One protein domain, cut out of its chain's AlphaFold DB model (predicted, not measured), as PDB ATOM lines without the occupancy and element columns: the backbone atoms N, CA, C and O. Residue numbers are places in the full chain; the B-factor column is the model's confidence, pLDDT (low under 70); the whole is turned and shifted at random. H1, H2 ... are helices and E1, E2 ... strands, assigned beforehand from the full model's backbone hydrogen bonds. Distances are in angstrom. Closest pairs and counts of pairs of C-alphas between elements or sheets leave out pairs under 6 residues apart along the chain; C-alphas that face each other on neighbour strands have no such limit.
ATOM      1  N   GLN A  19     -41.505  -9.319  31.965       92.69
ATOM      2  CA  GLN A  19     -42.497 -10.190  31.359       92.69
ATOM      3  C   GLN A  19     -43.860  -9.503  31.350       92.69
ATOM      4  O   GLN A  19     -44.227  -8.793  32.293       92.69
ATOM      5  N   HIS A  20     -44.605  -9.719  30.270       93.19
ATOM      6  CA  HIS A  20     -45.951  -9.191  30.129       93.19
ATOM      7  C   HIS A  20     -46.921  -9.973  31.021       93.19
ATOM      8  O   HIS A  20     -46.869 -11.203  31.102       93.19
ATOM      9  N   CYS A  21     -47.821  -9.256  31.689       92.31
ATOM     10  CA  CYS A  21     -48.837  -9.865  32.530       92.31
ATOM     11  C   CYS A  21     -50.085 -10.210  31.715       92.31
ATOM     12  O   CYS A  21     -50.820  -9.331  31.261       92.31
ATOM     13  N   ALA A  22     -50.366 -11.507  31.573       90.12
ATOM     14  CA  ALA A  22     -51.505 -11.993  30.802       90.12
ATOM     15  C   ALA A  22     -52.837 -11.355  31.246       90.12
ATOM     16  O   ALA A  22     -53.165 -11.291  32.433       90.12
ATOM     17  N   GLY A  23     -53.638 -10.918  30.271       85.94
ATOM     18  CA  GLY A  23     -54.937 -10.287  30.517       85.94
ATOM     19  C   GLY A  23     -54.884  -8.784  30.804       85.94
ATOM     20  O   GLY A  23     -55.938  -8.214  31.087       85.94
ATOM     21  N   PHE A  24     -53.710  -8.164  30.706       88.56
ATOM     22  CA  PHE A  24     -53.535  -6.716  30.681       88.56
ATOM     23  C   PHE A  24     -53.150  -6.221  29.279       88.56
ATOM     24  O   PHE A  24     -52.927  -7.016  28.366       88.56
ATOM     25  N   GLY A  25     -53.131  -4.897  29.097       86.75
ATOM     26  CA  GLY A  25     -52.582  -4.272  27.893       86.75
ATOM     27  C   GLY A  25     -51.046  -4.344  27.849       86.75
ATOM     28  O   GLY A  25     -50.421  -4.538  28.890       86.75
ATOM     29  N   PRO A  26     -50.423  -4.089  26.684       85.75
ATOM     30  CA  PRO A  26     -49.004  -4.371  26.422       85.75
ATOM     31  C   PRO A  26     -48.010  -3.632  27.335       85.75
ATOM     32  O   PRO A  26     -46.863  -4.043  27.460       85.75
ATOM     33  N   SER A  27     -48.426  -2.546  27.990       86.06
ATOM     34  CA  SER A  27     -47.589  -1.771  28.914       86.06
ATOM     35  C   SER A  27     -47.459  -2.401  30.308       86.06
ATOM     36  O   SER A  27     -46.594  -2.010  31.093       86.06
ATOM     37  N   PHE A  28     -48.301  -3.375  30.649       91.75
ATOM     38  CA  PHE A  28     -48.352  -3.962  31.984       91.75
ATOM     39  C   PHE A  28     -47.329  -5.080  32.148       91.75
ATOM     40  O   PHE A  28     -47.595  -6.264  31.938       91.75
ATOM     41  N   CYS A  29     -46.145  -4.654  32.566       94.38
ATOM     42  CA  CYS A  29     -44.971  -5.497  32.677       94.38
ATOM     43  C   CYS A  29     -44.492  -5.621  34.120       94.38
ATOM     44  O   CYS A  29     -44.493  -4.652  34.885       94.38
ATOM     45  N   CYS A  30     -44.035  -6.814  34.478       94.75
ATOM     46  CA  CYS A  30     -43.403  -7.100  35.759       94.75
ATOM     47  C   CYS A  30     -42.025  -7.741  35.546       94.75
ATOM     48  O   CYS A  30     -41.813  -8.347  34.503       94.75
ATOM     49  N   PRO A  31     -41.084  -7.628  36.495       94.31
ATOM     50  CA  PRO A  31     -39.827  -8.377  36.440       94.31
ATOM     51  C   PRO A  31     -40.054  -9.888  36.247       94.31
ATOM     52  O   PRO A  31     -41.042 -10.433  36.748       94.31
ATOM     53  N   GLN A  32     -39.167 -10.583  35.532       93.19
ATOM     54  CA  GLN A  32     -39.291 -12.033  35.285       93.19
ATOM     55  C   GLN A  32     -39.301 -12.878  36.572       93.19
ATOM     56  O   GLN A  32     -39.889 -13.953  36.618       93.19
ATOM     57  N   ASP A  33     -38.693 -12.375  37.641       93.25
ATOM     58  CA  ASP A  33     -38.673 -12.959  38.982       93.25
ATOM     59  C   ASP A  33     -39.872 -12.519  39.841       93.25
ATOM     60  O   ASP A  33     -39.808 -12.521  41.074       93.25
ATOM     61  N   SER A  34     -40.995 -12.158  39.214       93.50
ATOM     62  CA  SER A  34     -42.203 -11.737  39.919       93.50
ATOM     63  C   SER A  34     -43.497 -12.295  39.323       93.50
ATOM     64  O   SER A  34     -43.614 -12.591  38.135       93.50
ATOM     65  N   VAL A  35     -44.499 -12.443  40.185       93.00
ATOM     66  CA  VAL A  35     -45.859 -12.870  39.874       93.00
ATOM     67  C   VAL A  35     -46.738 -11.641  39.665       93.00
ATOM     68  O   VAL A  35     -46.760 -10.723  40.486       93.00
ATOM     69  N   CYS A  36     -47.499 -11.651  38.574       93.31
ATOM     70  CA  CYS A  36     -48.493 -10.634  38.256       93.31
ATOM     71  C   CYS A  36     -49.763 -10.840  39.096       93.31
ATOM     72  O   CYS A  36     -50.476 -11.826  38.902       93.31
ATOM     73  N   VAL A  37     -50.087  -9.908  39.993       92.50
ATOM     74  CA  VAL A  37     -51.332  -9.934  40.774       92.50
ATOM     75  C   VAL A  37     -52.297  -8.893  40.221       92.50
ATOM     76  O   VAL A  37     -52.037  -7.690  40.276       92.50
ATOM     77  N   ALA A  38     -53.416  -9.360  39.667       91.25
ATOM     78  CA  ALA A  38     -54.428  -8.483  39.102       91.25
ATOM     79  C   ALA A  38     -55.323  -7.879  40.189       91.25
ATOM     80  O   ALA A  38     -55.899  -8.595  41.005       91.25
ATOM     81  N   LEU A  39     -55.487  -6.561  40.146       88.00
ATOM     82  CA  LEU A  39     -56.333  -5.779  41.042       88.00
ATOM     83  C   LEU A  39     -57.365  -4.988  40.224       88.00
ATOM     84  O   LEU A  39     -57.231  -4.835  39.006       88.00
ATOM     85  N   ALA A  40     -58.414  -4.499  40.894       85.81
ATOM     86  CA  ALA A  40     -59.402  -3.576  40.323       85.81
ATOM     87  C   ALA A  40     -59.895  -3.982  38.914       85.81
ATOM     88  O   ALA A  40     -59.785  -3.221  37.955       85.81
ATOM     89  N   ALA A  41     -60.381  -5.219  38.766       84.88
ATOM     90  CA  ALA A  41     -60.875  -5.747  37.490       84.88
ATOM     91  C   ALA A  41     -59.869  -5.648  36.317       84.88
ATOM     92  O   ALA A  41     -60.260  -5.361  35.188       84.88
ATOM     93  N   LYS A  42     -58.580  -5.919  36.573       84.69
ATOM     94  CA  LYS A  42     -57.482  -5.885  35.580       84.69
ATOM     95  C   LYS A  42     -57.142  -4.486  35.056       84.69
ATOM     96  O   LYS A  42     -56.552  -4.344  33.991       84.69
ATOM     97  N   THR A  43     -57.486  -3.446  35.809       87.69
ATOM     98  CA  THR A  43     -57.028  -2.075  35.522       87.69
ATOM     99  C   THR A  43     -55.783  -1.695  36.319       87.69
ATOM    100  O   THR A  43     -55.079  -0.750  35.958       87.69
ATOM    101  N   THR A  44     -55.485  -2.461  37.372       90.31
ATOM    102  CA  THR A  44     -54.335  -2.270  38.252       90.31
ATOM    103  C   THR A  44     -53.580  -3.589  38.405       90.31
ATOM    104  O   THR A  44     -54.182  -4.659  38.511       90.31
ATOM    105  N   LEU A  45     -52.256  -3.517  38.408       92.38
ATOM    106  CA  LEU A  45     -51.344  -4.649  38.492       92.38
ATOM    107  C   LEU A  45     -50.359  -4.425  39.639       92.38
ATOM    108  O   LEU A  45     -49.775  -3.349  39.756       92.38
ATOM    109  N   LEU A  46     -50.142  -5.460  40.445       92.94
ATOM    110  CA  LEU A  46     -49.092  -5.510  41.457       92.94
ATOM    111  C   LEU A  46     -48.047  -6.559  41.054       92.94
ATOM    112  O   LEU A  46     -48.389  -7.724  40.838       92.94
ATOM    113  N   CYS A  47     -46.781  -6.153  40.961       93.81
ATOM    114  CA  CYS A  47     -45.659  -7.051  40.681       93.81
ATOM    115  C   CYS A  47     -45.097  -7.608  41.991       93.81
ATOM    116  O   CYS A  47     -44.452  -6.885  42.752       93.81
ATOM    117  N   CYS A  48     -45.344  -8.889  42.255       93.69
ATOM    118  CA  CYS A  48     -44.962  -9.534  43.504       93.69
ATOM    119  C   CYS A  48     -43.726 -10.431  43.330       93.69
ATOM    120  O   CYS A  48     -43.831 -11.427  42.621       93.69
ATOM    121  N   PRO A  49     -42.568 -10.148  43.948       93.44
ATOM    122  CA  PRO A  49     -41.379 -10.992  43.804       93.44
ATOM    123  C   PRO A  49     -41.643 -12.443  44.230       93.44
ATOM    124  O   PRO A  49     -42.285 -12.680  45.259       93.44
ATOM    125  N   VAL A  50     -41.129 -13.420  43.480       92.31
ATOM    126  CA  VAL A  50     -41.295 -14.839  43.832       92.31
ATOM    127  C   VAL A  50     -40.666 -15.110  45.208       92.31
ATOM    128  O   VAL A  50     -39.553 -14.679  45.503       92.31
ATOM    129  N   GLY A  51     -41.395 -15.813  46.079       90.50
ATOM    130  CA  GLY A  51     -40.937 -16.146  47.435       90.50
ATOM    131  C   GLY A  51     -41.129 -15.040  48.481       90.50
ATOM    132  O   GLY A  51     -40.711 -15.211  49.628       90.50
ATOM    133  N   ARG A  52     -41.770 -13.918  48.130       87.00
ATOM    134  CA  ARG A  52     -42.218 -12.891  49.083       87.00
ATOM    135  C   ARG A  52     -43.739 -12.906  49.206       87.00
ATOM    136  O   ARG A  52     -44.442 -13.127  48.226       87.00
ATOM    137  N   SER A  53     -44.247 -12.647  50.409       83.69
ATOM    138  CA  SER A  53     -45.668 -12.380  50.602       83.69
ATOM    139  C   SER A  53     -45.957 -10.916  50.271       83.69
ATOM    140  O   SER A  53     -45.387 -10.006  50.870       83.69
ATOM    141  N   CYS A  54     -46.846 -10.681  49.307       86.81
ATOM    142  CA  CYS A  54     -47.345  -9.341  48.984       86.81
ATOM    143  C   CYS A  54     -48.595  -8.970  49.791       86.81
ATOM    144  O   CYS A  54     -49.361  -8.099  49.388       86.81
ATOM    145  N   ASP A  55     -48.766  -9.614  50.949       82.62
ATOM    146  CA  ASP A  55     -49.831  -9.329  51.917       82.62
ATOM    147  C   ASP A  55     -49.674  -7.925  52.523       82.62
ATOM    148  O   ASP A  55     -50.649  -7.292  52.924       82.62
ATOM    149  N   VAL A  56     -48.431  -7.429  52.578       79.00
ATOM    150  CA  VAL A  56     -48.097  -6.075  53.018       79.00
ATOM    151  C   VAL A  56     -47.429  -5.345  51.866       79.00
ATOM    152  O   VAL A  56     -46.272  -5.592  51.522       79.00
ATOM    153  N   ILE A  57     -48.168  -4.417  51.274       76.88
ATOM    154  CA  ILE A  57     -47.640  -3.505  50.265       76.88
ATOM    155  C   ILE A  57     -46.880  -2.393  50.996       76.88
ATOM    156  O   ILE A  57     -47.373  -1.842  51.981       76.88
ATOM    157  N   ARG A  58     -45.668  -2.059  50.534       73.88
ATOM    158  CA  ARG A  58     -44.979  -0.846  51.008       73.88
ATOM    159  C   ARG A  58     -45.864   0.377  50.736       73.88
ATOM    160  O   ARG A  58     -46.652   0.319  49.791       73.88
ATOM    161  N   PRO A  59     -45.724   1.469  51.515       77.81
ATOM    162  CA  PRO A  59     -46.424   2.714  51.232       77.81
ATOM    163  C   PRO A  59     -46.284   3.066  49.753       77.81
ATOM    164  O   PRO A  59     -45.172   3.168  49.232       77.81
ATOM    165  N   ILE A  60     -47.424   3.154  49.078       79.75
ATOM    166  CA  ILE A  60     -47.499   3.495  47.664       79.75
ATOM    167  C   ILE A  60     -47.568   5.012  47.604       79.75
ATOM    168  O   ILE A  60     -48.236   5.633  48.433       79.75
ATOM    169  N   THR A  61     -46.847   5.613  46.667       77.81
ATOM    170  CA  THR A  61     -46.874   7.063  46.518       77.81
ATOM    171  C   THR A  61     -48.287   7.496  46.125       77.81
ATOM    172  O   THR A  61     -48.977   6.822  45.350       77.81
ATOM    173  N   CYS A  62     -48.752   8.598  46.719       78.38
ATOM    174  CA  CYS A  62     -50.064   9.163  46.398       78.38
ATOM    175  C   CYS A  62     -50.091   9.785  44.995       78.38
ATOM    176  O   CYS A  62     -51.170  10.061  44.475       78.38
ATOM    177  N   ASP A  63     -48.924  10.004  44.381       84.00
ATOM    178  CA  ASP A  63     -48.850  10.457  43.002       84.00
ATOM    179  C   ASP A  63     -49.183   9.298  42.054       84.00
ATOM    180  O   ASP A  63     -48.350   8.458  41.712       84.00
ATOM    181  N   VAL A  64     -50.437   9.263  41.601       85.50
ATOM    182  CA  VAL A  64     -50.948   8.252  40.663       85.50
ATOM    183  C   VAL A  64     -50.147   8.248  39.354       85.50
ATOM    184  O   VAL A  64     -50.061   7.220  38.684       85.50
ATOM    185  N   ARG A  65     -49.491   9.357  38.992       87.19
ATOM    186  CA  ARG A  65     -48.650   9.435  37.790       87.19
ATOM    187  C   ARG A  65     -47.407   8.560  37.892       87.19
ATOM    188  O   ARG A  65     -46.897   8.137  36.858       87.19
ATOM    189  N   GLU A  66     -46.938   8.266  39.103       89.44
ATOM    190  CA  GLU A  66     -45.822   7.344  39.319       89.44
ATOM    191  C   GLU A  66     -46.224   5.874  39.156       89.44
ATOM    192  O   GLU A  66     -45.349   5.016  39.049       89.44
ATOM    193  N   GLN A  67     -47.524   5.588  39.095       90.31
ATOM    194  CA  GLN A  67     -48.083   4.258  38.852       90.31
ATOM    195  C   GLN A  67     -48.375   4.026  37.358       90.31
ATOM    196  O   GLN A  67     -48.908   2.980  36.987       90.31
ATOM    197  N   ASP A  68     -48.048   4.982  36.485       89.88
ATOM    198  CA  ASP A  68     -48.199   4.832  35.040       89.88
ATOM    199  C   ASP A  68     -47.177   3.812  34.507       89.88
ATOM    200  O   ASP A  68     -45.970   4.075  34.570       89.88
ATOM    201  N   PRO A  69     -47.616   2.671  33.942       89.00
ATOM    202  CA  PRO A  69     -46.708   1.659  33.410       89.00
ATOM    203  C   PRO A  69     -45.787   2.186  32.299       89.00
ATOM    204  O   PRO A  69     -44.682   1.672  32.138       89.00
ATOM    205  N   ALA A  70     -46.217   3.201  31.541       88.75
ATOM    206  CA  ALA A  70     -45.424   3.778  30.460       88.75
ATOM    207  C   ALA A  70     -44.327   4.723  30.972       88.75
ATOM    208  O   ALA A  70     -43.287   4.859  30.328       88.75
ATOM    209  N   ARG A  71     -44.545   5.378  32.118       88.88
ATOM    210  CA  ARG A  71     -43.584   6.325  32.710       88.88
ATOM    211  C   ARG A  71     -42.690   5.681  33.760       88.88
ATOM    212  O   ARG A  71     -41.524   6.044  33.853       88.88
ATOM    213  N   ASN A  72     -43.223   4.729  34.521       89.38
ATOM    214  CA  ASN A  72     -42.534   4.026  35.596       89.38
ATOM    215  C   ASN A  72     -42.706   2.500  35.449       89.38
ATOM    216  O   ASN A  72     -43.429   1.856  36.217       89.38
ATOM    217  N   PRO A  73     -41.985   1.866  34.504       88.69
ATOM    218  CA  PRO A  73     -42.052   0.416  34.296       88.69
ATOM    219  C   PRO A  73     -41.569  -0.388  35.516       88.69
ATOM    220  O   PRO A  73     -41.947  -1.545  35.700       88.69
ATOM    221  N   ARG A  74     -40.789   0.231  36.409       88.19
ATOM    222  CA  ARG A  74     -40.279  -0.387  37.642       88.19
ATOM    223  C   ARG A  74     -41.186  -0.203  38.859       88.19
ATOM    224  O   ARG A  74     -40.863  -0.723  39.924       88.19
ATOM    225  N   ALA A  75     -42.309   0.506  38.726       88.56
ATOM    226  CA  ALA A  75     -43.233   0.675  39.840       88.56
ATOM    227  C   ALA A  75     -43.796  -0.689  40.294       88.56
ATOM    228  O   ALA A  75     -44.187  -1.506  39.444       88.56
ATOM    229  N   PRO A  76     -43.851  -0.952  41.616       88.38
ATOM    230  CA  PRO A  76     -44.416  -2.189  42.149       88.38
ATOM    231  C   PRO A  76     -45.930  -2.259  41.922       88.38
ATOM    232  O   PRO A  76     -46.442  -3.338  41.639       88.38
ATOM    233  N   LEU A  77     -46.625  -1.116  41.986       90.69
ATOM    234  CA  LEU A  77     -48.036  -0.971  41.632       90.69
ATOM    235  C   LEU A  77     -48.157  -0.158  40.338       90.69
ATOM    236  O   LEU A  77     -47.593   0.931  40.245       90.69
ATOM    237  N   LYS A  78     -48.909  -0.672  39.364       91.31
ATOM    238  CA  LYS A  78     -49.160  -0.027  38.071       91.31
ATOM    239  C   LYS A  78     -50.654   0.086  37.808       91.31
ATOM    240  O   LYS A  78     -51.385  -0.865  38.071       91.31
ATOM    241  N   THR A  79     -51.122   1.196  37.249       89.94
ATOM    242  CA  THR A  79     -52.548   1.410  36.960       89.94
ATOM    243  C   THR A  79     -52.769   2.159  35.650       89.94
ATOM    244  O   THR A  79     -52.015   3.062  35.301       89.94
ATOM    245  N   ALA A  80     -53.832   1.799  34.928       88.25
ATOM    246  CA  ALA A  80     -54.324   2.583  33.791       88.25
ATOM    247  C   ALA A  80     -55.305   3.689  34.228       88.25
ATOM    248  O   ALA A  80     -55.662   4.556  33.431       88.25
TER     249      ALA A  80
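AT A GLANCE: This is residues 19 to 80 of the 300 residues of an uncharacterized protein of Ophiocordyceps polyrhachis-furcata BCC 54312 (UniProt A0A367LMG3). Little here is regular structure: the small antiparallel sheet E2 - E3 - E4 makes the core, with E1 near E3, H1 near E4, and residues 50 to 63 looping outside. The printed part has 62 residues, 22 of them in one named helix and four named strands, E1, E2, E3, H1, E4 in order: mostly strand. It is compact, radius of gyration of the C-alphas 10.7 A, spanning 28 by 25 by 21 A.

HOW THE PARTS SIT: Look first at the hairpin of E2, residues 34 to 39, and E3, residues 44 to 49; N 37 and O 46 are within hydrogen-bond range at 2.9 A. E4, residues 77 to 79, is antiparallel to E3, with N 45 and O 78 at 2.8 A. H1, residues 64 to 67, only grazes the sheet and is too short for an O i to N i+4 pair. E1, residues 29 to 31, pairs with no named strand; its closest C-alphas with E3 are Cys 30 and Cys 47, 5.4 A.

IN THESE COORDINATES: Find C-alpha 29, where E1 begins, at (-44.971, -5.497, 32.677); E4 ends at C-alpha 79, (-52.548, 1.410, 36.960). E2 is 15.4 A long, E3 16.6 A.

THE WHOLE: The printed part has no cut, E3 to H1 is a long link, and no printed residue is under 70 in pLDDT.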